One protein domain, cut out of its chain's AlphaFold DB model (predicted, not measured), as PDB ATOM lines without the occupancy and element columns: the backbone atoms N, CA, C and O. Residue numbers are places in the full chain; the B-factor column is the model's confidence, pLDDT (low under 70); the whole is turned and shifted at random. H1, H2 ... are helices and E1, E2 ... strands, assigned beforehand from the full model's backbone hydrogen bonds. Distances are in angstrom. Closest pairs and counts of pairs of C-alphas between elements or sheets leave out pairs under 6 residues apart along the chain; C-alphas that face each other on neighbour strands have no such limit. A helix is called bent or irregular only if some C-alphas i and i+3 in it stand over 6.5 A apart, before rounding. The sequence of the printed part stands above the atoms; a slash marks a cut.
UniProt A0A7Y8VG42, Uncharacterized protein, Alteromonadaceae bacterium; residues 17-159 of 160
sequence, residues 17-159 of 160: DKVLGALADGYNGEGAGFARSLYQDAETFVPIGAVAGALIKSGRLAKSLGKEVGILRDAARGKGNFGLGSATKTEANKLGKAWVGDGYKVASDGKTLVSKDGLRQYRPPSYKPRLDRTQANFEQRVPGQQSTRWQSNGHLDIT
ATOM      1  N   ASP A  17      36.170  53.591 248.622       35.50
ATOM      2  CA  ASP A  17      36.146  52.259 249.233       35.50
ATOM      3  C   ASP A  17      34.872  51.972 250.043       35.50
ATOM      4  O   ASP A  17      34.384  50.844 250.034       35.50
ATOM      5  N   LYS A  18      34.255  52.977 250.684       36.75
ATOM      6  CA  LYS A  18      32.956  52.806 251.370       36.75
ATOM      7  C   LYS A  18      31.779  52.738 250.400       36.75
ATOM      8  O   LYS A  18      30.827  52.003 250.654       36.75
ATOM      9  N   VAL A  19      31.825  53.494 249.302       42.00
ATOM     10  CA  VAL A  19      30.804  53.427 248.241       42.00
ATOM     11  C   VAL A  19      30.894  52.084 247.520       42.00
ATOM     12  O   VAL A  19      29.877  51.446 247.277       42.00
ATOM     13  N   LEU A  20      32.109  51.616 247.252       41.31
ATOM     14  CA  LEU A  20      32.376  50.320 246.638       41.31
ATOM     15  C   LEU A  20      32.035  49.150 247.553       41.31
ATOM     16  O   LEU A  20      31.459  48.184 247.067       41.31
ATOM     17  N   GLY A  21      32.300  49.255 248.858       34.59
ATOM     18  CA  GLY A  21      31.855  48.276 249.855       34.59
ATOM     19  C   GLY A  21      30.329  48.183 249.934       34.59
ATOM     20  O   GLY A  21      29.773  47.097 249.841       34.59
ATOM     21  N   ALA A  22      29.624  49.320 249.951       39.72
ATOM     22  CA  ALA A  22      28.156  49.341 249.939       39.72
ATOM     23  C   ALA A  22      27.538  48.830 248.620       39.72
ATOM     24  O   ALA A  22      26.381  48.400 248.597       39.72
ATOM     25  N   LEU A  23      28.290  48.888 247.516       44.41
ATOM     26  CA  LEU A  23      27.923  48.289 246.233       44.41
ATOM     27  C   LEU A  23      28.278  46.799 246.169       44.41
ATOM     28  O   LEU A  23      27.578  46.078 245.472       44.41
ATOM     29  N   ALA A  24      29.313  46.347 246.884       38.69
ATOM     30  CA  ALA A  24      29.741  44.953 246.975       38.69
ATOM     31  C   ALA A  24      28.874  44.128 247.944       38.69
ATOM     32  O   ALA A  24      28.513  43.005 247.619       38.69
ATOM     33  N   ASP A  25      28.451  44.695 249.077       37.91
ATOM     34  CA  ASP A  25      27.688  43.983 250.118       37.91
ATOM     35  C   ASP A  25      26.261  43.586 249.678       37.91
ATOM     36  O   ASP A  25      25.631  42.718 250.279       37.91
ATOM     37  N   GLY A  26      25.742  44.192 248.602       39.16
ATOM     38  CA  GLY A  26      24.487  43.795 247.944       39.16
ATOM     39  C   GLY A  26      24.677  42.959 246.674       39.16
ATOM     40  O   GLY A  26      23.709  42.716 245.952       39.16
ATOM     41  N   TYR A  27      25.915  42.575 246.363       43.41
ATOM     42  CA  TYR A  27      26.342  42.036 245.079       43.41
ATOM     43  C   TYR A  27      27.026  40.692 245.318       43.41
ATOM     44  O   TYR A  27      28.025  40.593 246.016       43.41
ATOM     45  N   ASN A  28      26.498  39.628 244.725       43.97
ATOM     46  CA  ASN A  28      26.935  38.242 244.918       43.97
ATOM     47  C   ASN A  28      28.307  37.903 244.281       43.97
ATOM     48  O   ASN A  28      28.532  36.772 243.869       43.97
ATOM     49  N   GLY A  29      29.235  38.863 244.214       43.50
ATOM     50  CA  GLY A  29      30.657  38.602 243.975       43.50
ATOM     51  C   GLY A  29      31.127  38.461 242.522       43.50
ATOM     52  O   GLY A  29      32.329  38.369 242.305       43.50
ATOM     53  N   GLU A  30      30.260  38.514 241.508       45.75
ATOM     54  CA  GLU A  30      30.680  38.243 240.113       45.75
ATOM     55  C   GLU A  30      31.040  39.497 239.277       45.75
ATOM     56  O   GLU A  30      31.310  39.402 238.082       45.75
ATOM     57  N   GLY A  31      31.076  40.695 239.877       43.34
ATOM     58  CA  GLY A  31      31.014  41.979 239.152       43.34
ATOM     59  C   GLY A  31      32.174  42.941 239.332       43.34
ATOM     60  O   GLY A  31      31.959  44.154 239.301       43.34
ATOM     61  N   ALA A  32      33.397  42.434 239.481       42.94
ATOM     62  CA  ALA A  32      34.603  43.263 239.556       42.94
ATOM     63  C   ALA A  32      34.729  44.304 238.412       42.94
ATOM     64  O   ALA A  32      35.426  45.304 238.572       42.94
ATOM     65  N   GLY A  33      34.021  44.118 237.288       45.69
ATOM     66  CA  GLY A  33      33.964  45.063 236.167       45.69
ATOM     67  C   GLY A  33      33.254  46.393 236.465       45.69
ATOM     68  O   GLY A  33      33.619  47.415 235.890       45.69
ATOM     69  N   PHE A  34      32.286  46.445 237.391       45.78
ATOM     70  CA  PHE A  34      31.598  47.708 237.707       45.78
ATOM     71  C   PHE A  34      32.516  48.675 238.465       45.78
ATOM     72  O   PHE A  34      32.697  49.820 238.058       45.78
ATOM     73  N   ALA A  35      33.165  48.177 239.518       48.59
ATOM     74  CA  ALA A  35      34.174  48.923 240.259       48.59
ATOM     75  C   ALA A  35      35.356  49.319 239.357       48.59
ATOM     76  O   ALA A  35      35.745  50.483 239.336       48.59
ATOM     77  N   ARG A  36      35.890  48.377 238.562       48.00
ATOM     78  CA  ARG A  36      37.002  48.645 237.631       48.00
ATOM     79  C   ARG A  36      36.659  49.672 236.557       48.00
ATOM     80  O   ARG A  36      37.493  50.527 236.291       48.00
ATOM     81  N   SER A  37      35.474  49.603 235.949       48.34
ATOM     82  CA  SER A  37      35.088  50.553 234.895       48.34
ATOM     83  C   SER A  37      34.939  51.971 235.435       48.34
ATOM     84  O   SER A  37      35.403  52.899 234.787       48.34
ATOM     85  N   LEU A  38      34.391  52.150 236.641       51.88
ATOM     86  CA  LEU A  38      34.349  53.460 237.297       51.88
ATOM     87  C   LEU A  38      35.747  53.977 237.672       51.88
ATOM     88  O   LEU A  38      36.018  55.165 237.507       51.88
ATOM     89  N   TYR A  39      36.638  53.098 238.141       47.62
ATOM     90  CA  TYR A  39      38.019  53.463 238.468       47.62
ATOM     91  C   TYR A  39      38.842  53.859 237.235       47.62
ATOM     92  O   TYR A  39      39.485  54.905 237.248       47.62
ATOM     93  N   GLN A  40      38.775  53.084 236.150       49.34
ATOM     94  CA  GLN A  40      39.478  53.392 234.896       49.34
ATOM     95  C   GLN A  40      38.992  54.709 234.270       49.34
ATOM     96  O   GLN A  40      39.788  55.473 233.718       49.34
ATOM     97  N   ASP A  41      37.697  55.015 234.385       45.12
ATOM     98  CA  ASP A  41      37.134  56.270 233.873       45.12
ATOM     99  C   ASP A  41      37.561  57.484 234.719       45.12
ATOM    100  O   ASP A  41      37.829  58.557 234.178       45.12
ATOM    101  N   ALA A  42      37.690  57.315 236.041       48.66
ATOM    102  CA  ALA A  42      38.196  58.357 236.933       48.66
ATOM    103  C   ALA A  42      39.684  58.670 236.685       48.66
ATOM    104  O   ALA A  42      40.073  59.839 236.690       48.66
ATOM    105  N   GLU A  43      40.505  57.650 236.415       46.41
ATOM    106  CA  GLU A  43      41.932  57.813 236.097       46.41
ATOM    107  C   GLU A  43      42.161  58.474 234.729       46.41
ATOM    108  O   GLU A  43      43.054  59.309 234.585       46.41
ATOM    109  N   THR A  44      41.304  58.197 233.742       47.94
ATOM    110  CA  THR A  44      41.372  58.831 232.410       47.94
ATOM    111  C   THR A  44      41.085  60.342 232.469       47.94
ATOM    112  O   THR A  44      41.521  61.105 231.605       47.94
ATOM    113  N   PHE A  45      40.386  60.810 233.507       41.25
ATOM    114  CA  PHE A  45      39.967  62.207 233.643       41.25
ATOM    115  C   PHE A  45      41.020  63.129 234.288       41.25
ATOM    116  O   PHE A  45      40.861  64.354 234.247       41.25
ATOM    117  N   VAL A  46      42.101  62.583 234.859       45.88
ATOM    118  CA  VAL A  46      43.152  63.372 235.525       45.88
ATOM    119  C   VAL A  46      44.492  63.210 234.798       45.88
ATOM    120  O   VAL A  46      45.338  62.426 235.223       45.88
ATOM    121  N   PRO A  47      44.764  63.977 233.721       37.59
ATOM    122  CA  PRO A  47      46.139  64.150 233.283       37.59
ATOM    123  C   PRO A  47      46.905  64.858 234.412       37.59
ATOM    124  O   PRO A  47      46.488  65.914 234.893       37.59
ATOM    125  N   ILE A  48      48.033  64.270 234.814       40.47
ATOM    126  CA  ILE A  48      48.870  64.585 235.992       40.47
ATOM    127  C   ILE A  48      49.377  66.060 236.025       40.47
ATOM    128  O   ILE A  48      50.026  66.484 236.973       40.47
ATOM    129  N   GLY A  49      49.040  66.894 235.032       42.41
ATOM    130  CA  GLY A  49      49.474  68.292 234.898       42.41
ATOM    131  C   GLY A  49      48.426  69.397 235.136       42.41
ATOM    132  O   GLY A  49      48.767  70.567 234.989       42.41
ATOM    133  N   ALA A  50      47.165  69.106 235.481       46.16
ATOM    134  CA  ALA A  50      46.085  70.116 235.499       46.16
ATOM    135  C   ALA A  50      45.627  70.553 236.911       46.16
ATOM    136  O   ALA A  50      44.442  70.499 237.237       46.16
ATOM    137  N   VAL A  51      46.548  71.001 237.771       45.19
ATOM    138  CA  VAL A  51      46.245  71.258 239.199       45.19
ATOM    139  C   VAL A  51      45.420  72.539 239.442       45.19
ATOM    140  O   VAL A  51      44.624  72.584 240.376       45.19
ATOM    141  N   ALA A  52      45.491  73.561 238.581       41.81
ATOM    142  CA  ALA A  52      44.814  74.845 238.836       41.81
ATOM    143  C   ALA A  52      43.293  74.865 238.534       41.81
ATOM    144  O   ALA A  52      42.571  75.706 239.061       41.81
ATOM    145  N   GLY A  53      42.779  73.934 237.718       43.53
ATOM    146  CA  GLY A  53      41.348  73.828 237.362       43.53
ATOM    147  C   GLY A  53      40.620  72.639 238.002       43.53
ATOM    148  O   GLY A  53      39.455  72.383 237.683       43.53
ATOM    149  N   ALA A  54      41.310  71.893 238.868       45.69
ATOM    150  CA  ALA A  54      40.857  70.611 239.389       45.69
ATOM    151  C   ALA A  54      39.623  70.745 240.296       45.69
ATOM    152  O   ALA A  54      38.652  70.033 240.084       45.69
ATOM    153  N   LEU A  55      39.582  71.713 241.219       44.84
ATOM    154  CA  LEU A  55      38.551  71.781 242.273       44.84
ATOM    155  C   LEU A  55      37.094  71.874 241.762       44.84
ATOM    156  O   LEU A  55      36.221  71.178 242.277       44.84
ATOM    157  N   ILE A  56      36.812  72.672 240.724       47.25
ATOM    158  CA  ILE A  56      35.453  72.775 240.144       47.25
ATOM    159  C   ILE A  56      35.098  71.520 239.328       47.25
ATOM    160  O   ILE A  56      33.947  71.068 239.330       47.25
ATOM    161  N   LYS A  57      36.083  70.935 238.635       49.56
ATOM    162  CA  LYS A  57      35.899  69.698 237.866       49.56
ATOM    163  C   LYS A  57      35.682  68.495 238.785       49.56
ATOM    164  O   LYS A  57      34.825  67.679 238.467       49.56
ATOM    165  N   SER A  58      36.340  68.447 239.945       52.38
ATOM    166  CA  SER A  58      36.159  67.413 240.971       52.38
ATOM    167  C   SER A  58      34.703  67.292 241.414       52.38
ATOM    168  O   SER A  58      34.167  66.189 241.471       52.38
ATOM    169  N   GLY A  59      34.026  68.418 241.669       54.69
ATOM    170  CA  GLY A  59      32.619  68.410 242.082       54.69
ATOM    171  C   GLY A  59      31.668  67.920 240.985       54.69
ATOM    172  O   GLY A  59      30.751  67.145 241.255       54.69
ATOM    173  N   ARG A  60      31.896  68.325 239.726       58.16
ATOM    174  CA  ARG A  60      31.094  67.852 238.581       58.16
ATOM    175  C   ARG A  60      31.342  66.377 238.275       58.16
ATOM    176  O   ARG A  60      30.381  65.662 238.005       58.16
ATOM    177  N   LEU A  61      32.592  65.927 238.374       59.94
ATOM    178  CA  LEU A  61      32.973  64.528 238.216       59.94
ATOM    179  C   LEU A  61      32.327  63.664 239.303       59.94
ATOM    180  O   LEU A  61      31.630  62.709 238.983       59.94
ATOM    181  N   ALA A  62      32.446  64.049 240.576       61.31
ATOM    182  CA  ALA A  62      31.808  63.336 241.682       61.31
ATOM    183  C   ALA A  62      30.275  63.289 241.542       61.31
ATOM    184  O   ALA A  62      29.658  62.260 241.814       61.31
ATOM    185  N   LYS A  63      29.647  64.374 241.063       67.75
ATOM    186  CA  LYS A  63      28.202  64.412 240.788       67.75
ATOM    187  C   LYS A  63      27.803  63.486 239.632       67.75
ATOM    188  O   LYS A  63      26.784  62.807 239.733       67.75
ATOM    189  N   SER A  64      28.583  63.460 238.552       69.50
ATOM    190  CA  SER A  64      28.365  62.569 237.405       69.50
ATOM    191  C   SER A  64      28.502  61.101 237.819       69.50
ATOM    192  O   SER A  64      27.570  60.330 237.608       69.50
ATOM    193  N   LEU A  65      29.570  60.748 238.538       72.19
ATOM    194  CA  LEU A  65      29.769  59.403 239.086       72.19
ATOM    195  C   LEU A  65      28.641  59.008 240.049       72.19
ATOM    196  O   LEU A  65      28.116  57.902 239.970       72.19
ATOM    197  N   GLY A  66      28.208  59.923 240.922       75.25
ATOM    198  CA  GLY A  66      27.086  59.684 241.832       75.25
ATOM    199  C   GLY A  66      25.771  59.393 241.101       75.25
ATOM    200  O   GLY A  66      25.032  58.494 241.502       75.25
ATOM    201  N   LYS A  67      25.497  60.107 239.999       84.00
ATOM    202  CA  LYS A  67      24.338  59.852 239.126       84.00
ATOM    203  C   LYS A  67      24.434  58.469 238.475       84.00
ATOM    204  O   LYS A  67      23.481  57.700 238.546       84.00
ATOM    205  N   GLU A  68      25.573  58.149 237.865       84.06
ATOM    206  CA  GLU A  68      25.819  56.871 237.182       84.06
ATOM    207  C   GLU A  68      25.677  55.667 238.128       84.06
ATOM    208  O   GLU A  68      24.973  54.700 237.822       84.06
ATOM    209  N   VAL A  69      26.278  55.760 239.316       80.06
ATOM    210  CA  VAL A  69      26.160  54.751 240.377       80.06
ATOM    211  C   VAL A  69      24.715  54.620 240.853       80.06
ATOM    212  O   VAL A  69      24.233  53.503 241.042       80.06
ATOM    213  N   GLY A  70      24.015  55.745 241.027       84.00
ATOM    214  CA  GLY A  70      22.603  55.765 241.401       84.00
ATOM    215  C   GLY A  70      21.741  54.979 240.414       84.00
ATOM    216  O   GLY A  70      21.021  54.075 240.829       84.00
ATOM    217  N   ILE A  71      21.901  55.242 239.114       89.56
ATOM    218  CA  ILE A  71      21.160  54.552 238.047       89.56
ATOM    219  C   ILE A  71      21.375  53.035 238.107       89.56
ATOM    220  O   ILE A  71      20.411  52.273 238.063       89.56
ATOM    221  N   LEU A  72      22.620  52.573 238.235       88.12
ATOM    222  CA  LEU A  72      22.919  51.136 238.246       88.12
ATOM    223  C   LEU A  72      22.442  50.444 239.522       88.12
ATOM    224  O   LEU A  72      21.942  49.319 239.471       88.12
ATOM    225  N   ARG A  73      22.544  51.124 240.667       86.69
ATOM    226  CA  ARG A  73      22.004  50.631 241.935       86.69
ATOM    227  C   ARG A  73      20.485  50.495 241.870       86.69
ATOM    228  O   ARG A  73      19.939  49.498 242.343       86.69
ATOM    229  N   ASP A  74      19.808  51.480 241.293       88.69
ATOM    230  CA  ASP A  74      18.355  51.482 241.183       88.69
ATOM    231  C   ASP A  74      17.891  50.426 240.159       88.69
ATOM    232  O   ASP A  74      16.930  49.702 240.423       88.69
ATOM    233  N   ALA A  75      18.643  50.218 239.067       91.25
ATOM    234  CA  ALA A  75      18.430  49.116 238.122       91.25
ATOM    235  C   ALA A  75      18.528  47.732 238.784       91.25
ATOM    236  O   ALA A  75      17.683  46.874 238.533       91.25
ATOM    237  N   ALA A  76      19.509  47.525 239.668       88.88
ATOM    238  CA  ALA A  76      19.698  46.260 240.381       88.88
ATOM    239  C   ALA A  76      18.613  45.969 241.435       88.88
ATOM    240  O   ALA A  76      18.383  44.813 241.785       88.88
ATOM    241  N   ARG A  77      17.974  47.009 241.984       88.75
ATOM    242  CA  ARG A  77      16.961  46.885 243.050       88.75
ATOM    243  C   ARG A  77      15.531  46.835 242.525       88.75
ATOM    244  O   ARG A  77      14.640  46.368 243.237       88.75
ATOM    245  N   GLY A  78      15.298  47.362 241.326       86.00
ATOM    246  CA  GLY A  78      13.963  47.461 240.761       86.00
ATOM    247  C   GLY A  78      13.339  46.103 240.433       86.00
ATOM    248  O   GLY A  78      14.011  45.087 240.248       86.00
ATOM    249  N   LYS A  79      12.006  46.087 240.371       88.75
ATOM    250  CA  LYS A  79      11.183  44.908 240.067       88.75
ATOM    251  C   LYS A  79      10.126  45.292 239.040       88.75
ATOM    252  O   LYS A  79       9.610  46.406 239.088       88.75
ATOM    253  N   GLY A  80       9.780  44.377 238.135       93.44
ATOM    254  CA  GLY A  80       8.853  44.684 237.047       93.44
ATOM    255  C   GLY A  80       9.391  45.794 236.138       93.44
ATOM    256  O   GLY A  80      10.593  45.870 235.903       93.44
ATOM    257  N   ASN A  81       8.505  46.650 235.628       96.12
ATOM    258  CA  ASN A  81       8.870  47.805 234.805       96.12
ATOM    259  C   ASN A  81       8.982  49.066 235.668       96.12
ATOM    260  O   ASN A  81       8.045  49.379 236.401       96.12
ATOM    261  N   PHE A  82      10.086  49.804 235.559       96.75
ATOM    262  CA  PHE A  82      10.325  51.009 236.361       96.75
ATOM    263  C   PHE A  82      11.255  51.993 235.642       96.75
ATOM    264  O   PHE A  82      11.999  51.614 234.743       96.75
ATOM    265  N   GLY A  83      11.209  53.267 236.038       96.44
ATOM    266  CA  GLY A  83      12.072  54.313 235.485       96.44
ATOM    267  C   GLY A  83      13.415  54.418 236.209       96.44
ATOM    268  O   GLY A  83      13.489  54.212 237.419       96.44
ATOM    269  N   LEU A  84      14.460  54.785 235.467       95.31
ATOM    270  CA  LEU A  84      15.828  55.015 235.951       95.31
ATOM    271  C   LEU A  84      16.253  56.493 235.880       95.31
ATOM    272  O   LEU A  84      17.413  56.822 236.107       95.31
ATOM    273  N   GLY A  85      15.328  57.391 235.535       95.62
ATOM    274  CA  GLY A  85      15.632  58.790 235.239       95.62
ATOM    275  C   GLY A  85      16.095  58.973 233.796       95.62
ATOM    276  O   GLY A  85      15.568  58.320 232.892       95.62
ATOM    277  N   SER A  86      17.062  59.870 233.579       95.81
ATOM    278  CA  SER A  86      17.480  60.271 232.230       95.81
ATOM    279  C   SER A  86      18.993  60.417 232.070       95.81
ATOM    280  O   SER A  86      19.704  60.830 232.995       95.81
ATOM    281  N   ALA A  87      19.493  60.110 230.877       94.31
ATOM    282  CA  ALA A  87      20.908  60.171 230.520       94.31
ATOM    283  C   ALA A  87      21.099  60.445 229.025       94.31
ATOM    284  O   ALA A  87      20.160  60.321 228.243       94.31
ATOM    285  N   THR A  88      22.325  60.771 228.616       95.69
ATOM    286  CA  THR A  88      22.651  60.792 227.183       95.69
ATOM    287  C   THR A  88      22.761  59.379 226.612       95.69
ATOM    288  O   THR A  88      22.962  58.406 227.346       95.69
ATOM    289  N   LYS A  89      22.694  59.230 225.287       96.25
ATOM    290  CA  LYS A  89      22.912  57.960 224.585       96.25
ATOM    291  C   LYS A  89      24.278  57.361 224.928       96.25
ATOM    292  O   LYS A  89      24.395  56.151 225.130       96.25
ATOM    293  N   THR A  90      25.304  58.204 225.013       92.75
ATOM    294  CA  THR A  90      26.671  57.800 225.369       92.75
ATOM    295  C   THR A  90      26.755  57.329 226.821       92.75
ATOM    296  O   THR A  90      27.270  56.235 227.064       92.75
ATOM    297  N   GLU A  91      26.190  58.087 227.767       90.50
ATOM    298  CA  GLU A  91      26.087  57.684 229.179       90.50
ATOM    299  C   GLU A  91      25.335  56.352 229.308       90.50
ATOM    300  O   GLU A  91      25.819  55.417 229.939       90.50
ATOM    301  N   ALA A  92      24.187  56.212 228.642       95.19
ATOM    302  CA  ALA A  92      23.388  54.993 228.672       95.19
ATOM    303  C   ALA A  92      24.162  53.774 228.152       95.19
ATOM    304  O   ALA A  92      24.068  52.704 228.749       95.19
ATOM    305  N   ASN A  93      24.930  53.915 227.066       94.94
ATOM    306  CA  ASN A  93      25.756  52.830 226.522       94.94
ATOM    307  C   ASN A  93      26.904  52.454 227.470       94.94
ATOM    308  O   ASN A  93      27.207  51.270 227.631       94.94
ATOM    309  N   LYS A  94      27.533  53.446 228.111       91.31
ATOM    310  CA  LYS A  94      28.566  53.228 229.132       91.31
ATOM    311  C   LYS A  94      27.994  52.456 230.324       91.31
ATOM    312  O   LYS A  94      28.517  51.401 230.678       91.31
ATOM    313  N   LEU A  95      26.875  52.925 230.874       90.81
ATOM    314  CA  LEU A  95      26.154  52.253 231.959       90.81
ATOM    315  C   LEU A  95      25.701  50.850 231.549       90.81
ATOM    316  O   LEU A  95      25.795  49.916 232.337       90.81
ATOM    317  N   GLY A  96      25.259  50.677 230.304       93.56
ATOM    318  CA  GLY A  96      24.854  49.390 229.750       93.56
ATOM    319  C   GLY A  96      25.963  48.343 229.756       93.56
ATOM    320  O   GLY A  96      25.718  47.202 230.139       93.56
ATOM    321  N   LYS A  97      27.194  48.733 229.403       91.19
ATOM    322  CA  LYS A  97      28.379  47.861 229.501       91.19
ATOM    323  C   LYS A  97      28.715  47.523 230.952       91.19
ATOM    324  O   LYS A  97      28.948  46.363 231.274       91.19
ATOM    325  N   ALA A  98      28.679  48.520 231.833       86.31
ATOM    326  CA  ALA A  98      28.917  48.325 233.260       86.31
ATOM    327  C   ALA A  98      27.879  47.386 233.908       86.31
ATOM    328  O   ALA A  98      28.223  46.561 234.753       86.31
ATOM    329  N   TRP A  99      26.618  47.470 233.474       91.56
ATOM    330  CA  TRP A  99      25.511  46.627 233.928       91.56
ATOM    331  C   TRP A  99      25.718  45.141 233.616       91.56
ATOM    332  O   TRP A  99      25.520  44.293 234.492       91.56
ATOM    333  N   VAL A 100      26.121  44.829 232.379       89.06
ATOM    334  CA  VAL A 100      26.353  43.443 231.932       89.06
ATOM    335  C   VAL A 100      27.702  42.882 232.386       89.06
ATOM    336  O   VAL A 100      27.859  41.664 232.434       89.06
ATOM    337  N   GLY A 101      28.642  43.756 232.752       85.88
ATOM    338  CA  GLY A 101      29.969  43.389 233.234       85.88
ATOM    339  C   GLY A 101      30.892  42.837 232.146       85.88
ATOM    340  O   GLY A 101      30.514  42.676 230.985       85.88
ATOM    341  N   ASP A 102      32.133  42.549 232.532       84.38
ATOM    342  CA  ASP A 102      33.151  42.017 231.626       84.38
ATOM    343  C   ASP A 102      32.772  40.628 231.090       84.38
ATOM    344  O   ASP A 102      32.129  39.815 231.758       84.38
ATOM    345  N   GLY A 103      33.205  40.327 229.863       83.75
ATOM    346  CA  GLY A 103      32.901  39.047 229.215       83.75
ATOM    347  C   GLY A 103      31.444  38.909 228.761       83.75
ATOM    348  O   GLY A 103      30.989  37.788 228.513       83.75
ATOM    349  N   TYR A 104      30.721  40.029 228.650       92.38
ATOM    350  CA  TYR A 104      29.409  40.069 228.016       92.38
ATOM    351  C   TYR A 104      29.466  39.556 226.572       92.38
ATOM    352  O   TYR A 104      30.494  39.601 225.893       92.38
ATOM    353  N   LYS A 105      28.318  39.101 226.080       96.00
ATOM    354  CA  LYS A 105      28.111  38.680 224.694       96.00
ATOM    355  C   LYS A 105      27.167  39.651 224.000       96.00
ATOM    356  O   LYS A 105      26.272  40.209 224.632       96.00
ATOM    357  N   VAL A 106      27.353  39.832 222.698       97.00
ATOM    358  CA  VAL A 106      26.377  40.527 221.851       97.00
ATOM    359  C   VAL A 106      25.339  39.502 221.401       97.00
ATOM    360  O   VAL A 106      25.696  38.417 220.944       97.00
ATOM    361  N   ALA A 107      24.059  39.816 221.580       94.81
ATOM    362  CA  ALA A 107      22.966  38.956 221.150       94.81
ATOM    363  C   ALA A 107      22.883  38.883 219.616       94.81
ATOM    364  O   ALA A 107      23.503  39.662 218.892       94.81
ATOM    365  N   SER A 108      22.059  37.968 219.103       94.38
ATOM    366  CA  SER A 108      21.879  37.762 217.658       94.38
ATOM    367  C   SER A 108      21.317  38.977 216.912       94.38
ATOM    368  O   SER A 108      21.393  39.026 215.690       94.38
ATOM    369  N   ASP A 109      20.752  39.958 217.625       93.31
ATOM    370  CA  ASP A 109      20.286  41.227 217.054       93.31
ATOM    371  C   ASP A 109      21.423  42.229 216.767       93.31
ATOM    372  O   ASP A 109      21.164  43.332 216.283       93.31
ATOM    373  N   GLY A 110      22.669  41.867 217.095       95.56
ATOM    374  CA  GLY A 110      23.878  42.638 216.815       95.56
ATOM    375  C   GLY A 110      24.104  43.850 217.720       95.56
ATOM    376  O   GLY A 110      25.068  44.582 217.507       95.56
ATOM    377  N   LYS A 111      23.245  44.092 218.720       96.19
ATOM    378  CA  LYS A 111      23.299  45.326 219.529       96.19
ATOM    379  C   LYS A 111      23.026  45.127 221.016       96.19
ATOM    380  O   LYS A 111      23.534  45.891 221.831       96.19
ATOM    381  N   THR A 112      22.213  44.141 221.376       97.69
ATOM    382  CA  THR A 112      21.866  43.861 222.767       97.69
ATOM    383  C   THR A 112      23.047  43.189 223.451       97.69
ATOM    384  O   THR A 112      23.638  42.258 222.906       97.69
ATOM    385  N   LEU A 113      23.401  43.659 224.644       97.00
ATOM    386  CA  LEU A 113      24.478  43.081 225.440       97.00
ATOM    387  C   LEU A 113      23.879  42.162 226.499       97.00
ATOM    388  O   LEU A 113      22.910  42.533 227.156       97.00
ATOM    389  N   VAL A 114      24.462  40.985 226.686       96.25
ATOM    390  CA  VAL A 114      24.027  39.995 227.679       96.25
ATOM    391  C   VAL A 114      25.221  39.617 228.541       96.25
ATOM    392  O   VAL A 114      26.288  39.311 228.009       96.25
ATOM    393  N   SER A 115      25.057  39.641 229.861       94.31
ATOM    394  CA  SER A 115      26.110  39.267 230.806       94.31
ATOM    395  C   SER A 115      26.564  37.821 230.610       94.31
ATOM    396  O   SER A 115      25.842  36.980 230.067       94.31
ATOM    397  N   LYS A 116      27.781  37.517 231.069       91.62
ATOM    398  CA  LYS A 116      28.390  36.186 230.930       91.62
ATOM    399  C   LYS A 116      27.523  35.066 231.525       91.62
ATOM    400  O   LYS A 116      27.441  33.990 230.934       91.62
ATOM    401  N   ASP A 117      26.883  35.335 232.661       88.44
ATOM    402  CA  ASP A 117      25.971  34.436 233.383       88.44
ATOM    403  C   ASP A 117      24.550  34.373 232.775       88.44
ATOM    404  O   ASP A 117      23.733  33.544 233.172       88.44
ATOM    405  N   GLY A 118      24.234  35.237 231.803       92.19
ATOM    406  CA  GLY A 118      22.914  35.329 231.180       92.19
ATOM    407  C   GLY A 118      21.810  35.894 232.082       92.19
ATOM    408  O   GLY A 118      20.628  35.784 231.731       92.19
ATOM    409  N   LEU A 119      22.165  36.479 233.232       92.25
ATOM    410  CA  LEU A 119      21.215  37.023 234.205       92.25
ATOM    411  C   LEU A 119      20.909  38.506 233.999       92.25
ATOM    412  O   LEU A 119      19.915  38.994 234.536       92.25
ATOM    413  N   ARG A 120      21.715  39.223 233.217       94.56
ATOM    414  CA  ARG A 120      21.523  40.640 232.907       94.56
ATOM    415  C   ARG A 120      21.587  40.886 231.416       94.56
ATOM    416  O   ARG A 120      22.394  40.302 230.696       94.56
ATOM    417  N   GLN A 121      20.750  41.805 230.966       97.00
ATOM    418  CA  GLN A 121      20.738  42.270 229.593       97.00
ATOM    419  C   GLN A 121      20.649  43.790 229.558       97.00
ATOM    420  O   GLN A 121      19.908  44.406 230.324       97.00
ATOM    421  N   TYR A 122      21.401  44.391 228.646       97.88
ATOM    422  CA  TYR A 122      21.279  45.788 228.273       97.88
ATOM    423  C   TYR A 122      20.807  45.887 226.828       97.88
ATOM    424  O   TYR A 122      21.453  45.355 225.921       97.88
ATOM    425  N   ARG A 123      19.706  46.607 226.602       98.31
ATOM    426  CA  ARG A 123      19.254  46.950 225.250       98.31
ATOM    427  C   ARG A 123      19.525  48.432 224.991       98.31
ATOM    428  O   ARG A 123      19.046  49.265 225.771       98.31
ATOM    429  N   PRO A 124      20.247  48.771 223.910       97.38
ATOM    430  CA  PRO A 124      20.632  50.146 223.637       97.38
ATOM    431  C   PRO A 124      19.426  51.047 223.316       97.38
ATOM    432  O   PRO A 124      18.361  50.538 222.948       97.38
ATOM    433  N   PRO A 125      19.604  52.382 223.414       97.88
ATOM    434  CA  PRO A 125      18.615  53.393 223.072       97.88
ATOM    435  C   PRO A 125      17.847  53.094 221.792       97.88
ATOM    436  O   PRO A 125      18.420  52.971 220.709       97.88
ATOM    437  N   SER A 126      16.528  53.006 221.927       97.44
ATOM    438  CA  SER A 126      15.612  52.818 220.811       97.44
ATOM    439  C   SER A 126      14.395  53.714 220.990       97.44
ATOM    440  O   SER A 126      13.842  53.814 222.089       97.44
ATOM    441  N   TYR A 127      14.000  54.375 219.902       97.19
ATOM    442  CA  TYR A 127      12.797  55.194 219.873       97.19
ATOM    443  C   TYR A 127      11.557  54.321 220.084       97.19
ATOM    444  O   TYR A 127      11.397  53.279 219.444       97.19
ATOM    445  N   LYS A 128      10.683  54.740 220.999       93.38
ATOM    446  CA  LYS A 128       9.428  54.066 221.332       93.38
ATOM    447  C   LYS A 128       8.264  54.958 220.890       93.38
ATOM    448  O   LYS A 128       7.837  55.799 221.677       93.38
ATOM    449  N   PRO A 129       7.686  54.738 219.690       93.75
ATOM    450  CA  PRO A 129       6.661  55.622 219.127       93.75
ATOM    451  C   PRO A 129       5.437  55.806 220.027       93.75
ATOM    452  O   PRO A 129       4.868  56.883 220.098       93.75
ATOM    453  N   ARG A 130       5.049  54.757 220.764       93.94
ATOM    454  CA  ARG A 130       3.907  54.808 221.692       93.94
ATOM    455  C   ARG A 130       4.126  55.719 222.902       93.94
ATOM    456  O   ARG A 130       3.153  56.091 223.541       93.94
ATOM    457  N   LEU A 131       5.379  55.999 223.254       91.12
ATOM    458  CA  LEU A 131       5.754  56.802 224.421       91.12
ATOM    459  C   LEU A 131       6.393  58.141 224.033       91.12
ATOM    460  O   LEU A 131       6.790  58.886 224.930       91.12
ATOM    461  N   ASP A 132       6.537  58.383 222.727       94.44
ATOM    462  CA  ASP A 132       7.193  59.549 222.132       94.44
ATOM    463  C   ASP A 132       8.544  59.882 222.790       94.44
ATOM    464  O   ASP A 132       8.838  61.010 223.174       94.44
ATOM    465  N   ARG A 133       9.358  58.846 223.025       95.94
ATOM    466  CA  ARG A 133      10.671  58.984 223.670       95.94
ATOM    467  C   ARG A 133      11.628  57.873 223.276       95.94
ATOM    468  O   ARG A 133      11.214  56.768 222.917       95.94
ATOM    469  N   THR A 134      12.918  58.148 223.406       98.06
ATOM    470  CA  THR A 134      13.984  57.153 223.263       98.06
ATOM    471  C   THR A 134      14.359  56.621 224.639       98.06
ATOM    472  O   THR A 134      14.571  57.400 225.562       98.06
ATOM    473  N   GLN A 135      14.443  55.297 224.788       98.19
ATOM    474  CA  GLN A 135      14.850  54.677 226.053       98.19
ATOM    475  C   GLN A 135      15.854  53.552 225.835       98.19
ATOM    476  O   GLN A 135      15.753  52.806 224.854       98.19
ATOM    477  N   ALA A 136      16.768  53.396 226.788       98.25
ATOM    478  CA  ALA A 136      17.529  52.167 226.984       98.25
ATOM    479  C   ALA A 136      16.853  51.273 228.036       98.25
ATOM    480  O   ALA A 136      16.096  51.757 228.883       98.25
ATOM    481  N   ASN A 137      17.132  49.969 227.992       98.50
ATOM    482  CA  ASN A 137      16.557  48.990 228.918       98.50
ATOM    483  C   ASN A 137      17.653  48.229 229.673       98.50
ATOM    484  O   ASN A 137      18.576  47.703 229.051       98.50
ATOM    485  N   PHE A 138      17.497  48.135 230.991       97.81
ATOM    486  CA  PHE A 138      18.345  47.373 231.905       97.81
ATOM    487  C   PHE A 138      17.504  46.244 232.497       97.81
ATOM    488  O   PHE A 138      16.635  46.479 233.335       97.81
ATOM    489  N   GLU A 139      17.712  45.029 232.005       96.75
ATOM    490  CA  GLU A 139      16.870  43.875 232.312       96.75
ATOM    491  C   GLU A 139      17.626  42.862 233.174       96.75
ATOM    492  O   GLU A 139      18.820  42.627 232.960       96.75
ATOM    493  N   GLN A 140      16.932  42.255 234.143       93.62
ATOM    494  CA  GLN A 140      17.501  41.243 235.039       93.62
ATOM    495  C   GLN A 140      16.604  40.009 235.178       93.62
ATOM    496  O   GLN A 140      15.371  40.081 235.129       93.62
ATOM    497  N   ARG A 141      17.247  38.866 235.402       90.75
ATOM    498  CA  ARG A 141      16.653  37.599 235.830       90.75
ATOM    499  C   ARG A 141      17.052  37.274 237.261       90.75
ATOM    500  O   ARG A 141      18.115  37.673 237.731       90.75
ATOM    501  N   VAL A 142      16.214  36.499 237.939       86.06
ATOM    502  CA  VAL A 142      16.548  35.976 239.266       86.06
ATOM    503  C   VAL A 142      17.374  34.692 239.100       86.06
ATOM    504  O   VAL A 142      16.978  33.834 238.309       86.06
ATOM    505  N   PRO A 143      18.502  34.526 239.817       82.56
ATOM    506  CA  PRO A 143      19.255  33.275 239.811       82.56
ATOM    507  C   PRO A 143      18.364  32.075 240.153       82.56
ATOM    508  O   PRO A 143      17.522  32.149 241.045       82.56
ATOM    509  N   GLY A 144      18.536  30.965 239.434       80.19
ATOM    510  CA  GLY A 144      17.765  29.740 239.673       80.19
ATOM    511  C   GLY A 144      16.308  29.779 239.197       80.19
ATOM    512  O   GLY A 144      15.592  28.793 239.364       80.19
ATOM    513  N   GLN A 145      15.848  30.870 238.570       80.25
ATOM    514  CA  GLN A 145      14.527  30.877 237.950       80.25
ATOM    515  C   GLN A 145      14.487  29.911 236.752       80.25
ATOM    516  O   GLN A 145      15.383  29.902 235.911       80.25
ATOM    517  N   GLN A 146      13.408  29.140 236.629       78.88
ATOM    518  CA  GLN A 146      13.207  28.242 235.480       78.88
ATOM    519  C   GLN A 146      12.747  28.992 234.219       78.88
ATOM    520  O   GLN A 146      12.887  28.503 233.102       78.88
ATOM    521  N   SER A 147      12.177  30.189 234.385       82.50
ATOM    522  CA  SER A 147      11.661  30.984 233.273       82.50
ATOM    523  C   SER A 147      12.769  31.741 232.543       82.50
ATOM    524  O   SER A 147      13.658  32.330 233.152       82.50
ATOM    525  N   THR A 148      12.649  31.851 231.223       82.75
ATOM    526  CA  THR A 148      13.488  32.741 230.405       82.75
ATOM    527  C   THR A 148      13.024  34.204 230.441       82.75
ATOM    528  O   THR A 148      13.653  35.068 229.824       82.75
ATOM    529  N   ARG A 149      11.938  34.511 231.165       89.31
ATOM    530  CA  ARG A 149      11.397  35.870 231.289       89.31
ATOM    531  C   ARG A 149      12.330  36.783 232.085       89.31
ATOM    532  O   ARG A 149      12.903  36.383 233.097       89.31
ATOM    533  N   TRP A 150      12.444  38.026 231.631       92.75
ATOM    534  CA  TRP A 150      13.069  39.111 232.385       92.75
ATOM    535  C   TRP A 150      12.115  39.561 233.493       92.75
ATOM    536  O   TRP A 150      10.949  39.840 233.218       92.75
ATOM    537  N   GLN A 151      12.593  39.591 234.737       91.62
ATOM    538  CA  GLN A 151      11.768  39.896 235.915       91.62
ATOM    539  C   GLN A 151      11.794  41.372 236.286       91.62
ATOM    540  O   GLN A 151      10.856  41.886 236.900       91.62
ATOM    541  N   SER A 152      12.873  42.053 235.919       94.00
ATOM    542  CA  SER A 152      13.009  43.491 236.070       94.00
ATOM    543  C   SER A 152      13.401  44.113 234.732       94.00
ATOM    544  O   SER A 152      14.065  43.481 233.907       94.00
ATOM    545  N   ASN A 153      12.927  45.335 234.507       97.38
ATOM    546  CA  ASN A 153      13.195  46.133 233.326       97.38
ATOM    547  C   ASN A 153      13.209  47.620 233.702       97.38
ATOM    548  O   ASN A 153      12.161  48.268 233.775       97.38
ATOM    549  N   GLY A 154      14.408  48.137 233.954       97.88
ATOM    550  CA  GLY A 154      14.645  49.553 234.193       97.88
ATOM    551  C   GLY A 154      14.728  50.321 232.877       97.88
ATOM    552  O   GLY A 154      15.493  49.957 231.981       97.88
ATOM    553  N   HIS A 155      13.944  51.387 232.748       98.06
ATOM    554  CA  HIS A 155      13.875  52.239 231.562       98.06
ATOM    555  C   HIS A 155      14.630  53.540 231.813       98.06
ATOM    556  O   HIS A 155      14.255  54.312 232.694       98.06
ATOM    557  N   LEU A 156      15.688  53.784 231.043       97.88
ATOM    558  CA  LEU A 156      16.466  55.022 231.108       97.88
ATOM    559  C   LEU A 156      16.094  55.914 229.924       97.88
ATOM    560  O   LEU A 156      16.334  55.525 228.779       97.88
ATOM    561  N   ASP A 157      15.506  57.077 230.203       98.00
ATOM    562  CA  ASP A 157      15.104  58.048 229.181       98.00
ATOM    563  C   ASP A 157      16.337  58.732 228.577       98.00
ATOM    564  O   ASP A 157      17.260  59.125 229.295       98.00
ATOM    565  N   ILE A 158      16.353  58.875 227.255       97.81
ATOM    566  CA  ILE A 158      17.469  59.469 226.517       97.81
ATOM    567  C   ILE A 158      17.144  60.907 226.139       97.81
ATOM    568  O   ILE A 158      16.051  61.180 225.643       97.81
ATOM    569  N   THR A 159      18.085  61.815 226.400       95.38
ATOM    570  CA  THR A 159      17.877  63.267 226.274       95.38
ATOM    571  C   THR A 159      18.527  63.905 225.045       95.38
ATOM    572  O   THR A 159      18.369  65.111 224.867       95.38
TER     573      THR A 159
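AT A GLANCE: This is residues 17 to 159 of the 160 residues of an uncharacterized protein of Alteromonadaceae bacterium (UniProt A0A7Y8VG42). A strongly twisted sheet of four strands has H4 and residues 67 to 77 of the long helix H3 over one face, and no named helix on the other. The rest of H3 reaches beyond the sheet as an arm, with H2 running the opposite way beside it and H1 near both; the long stretch 101 to 119 adds short pairings beside E2. The printed part has 143 residues, with named elements in the order H1 H2 H3 E1 H4 E2 E3 E4; the sheet runs E1 E4 E3 E2, mixed, and the class is mixed, helices and strands. The whole is compact, with a radius of gyration of the C-alphas of 16.1 A and spans of 54 by 37 by 26 A.

HOW THE PARTS SIT: H1, residues 17 to 24, is close to but not clearly touching H2, residues 32 to 44; their closest C-alphas, of Leu 20 and Ala 35, are 6.8 A apart. H2 is close to but not clearly touching H3, residues 51 to 77, with the C-alphas of Leu 38 and Leu 65 closest at 7.7 A, at a shallow tilt of 20 degrees, opposite ways. H3 is on the sheet of E1, 80 to 87, E4, 152 to 158, E3, 133 to 140, and E2, 120 to 128, at a height of 13.1 A. H4, residues 89 to 100, is on the same face at a height of 8.1 A, giving two layers, helices on one face of a sheet. With residues 98 to 99 alone H4 touches residues 33 to 37 of H2, the C-alphas of Phe 34 and Ala 98 closest at 5.2 A. H3 and H4 only just touch, with 3 pairs of C-alphas within 8 A, those of Leu 72 and Trp 99 closest at 6.8 A. E1, H4 and E2 form a split strand-helix-strand unit, two strands running the same way with E4 and E3 between them, and its crossover is right-handed. E2, E3 and E4 form a meander, each strand the antiparallel neighbour of the one before, in two hairpins: N 123 and O 137 are 2.9 A apart, and N 154 and O 138 2.8 A. E1 and E4 are parallel, with N 84 and O 155 2.8 A apart. Every O i to N i+4 pair is within hydrogen-bond range in H1, H2 and H4, and 19 of 23 are in H3.

IN THESE COORDINATES: H1 begins at C-alpha 17, (36.146, 52.259, 249.233). H2 is 18.4 A long and H3 38.3 A; H3 is irregular, with C-alphas 52 and 55 7.8 A apart, and has a kink of 41 degrees near residue 58. E1 is 20.7 A long, H4 16.6 A, E2 21.5 A with a bend of 68 degrees at residue 125, and E3 22.2 A. E4 ends at C-alpha 158, (17.469, 59.469, 226.517).

THE WHOLE: The C-alphas of Ala 52 and Gln 146, the two farthest apart, are 56.4 A apart. Residues 47 to 53, of which 51 to 53 belong to H3, stand free. The links H4 to E2 and E3 to E4 are long, and the printed part has no cut. The mean pLDDT of the printed part is 76.6; residues 17 to 64 are under 70.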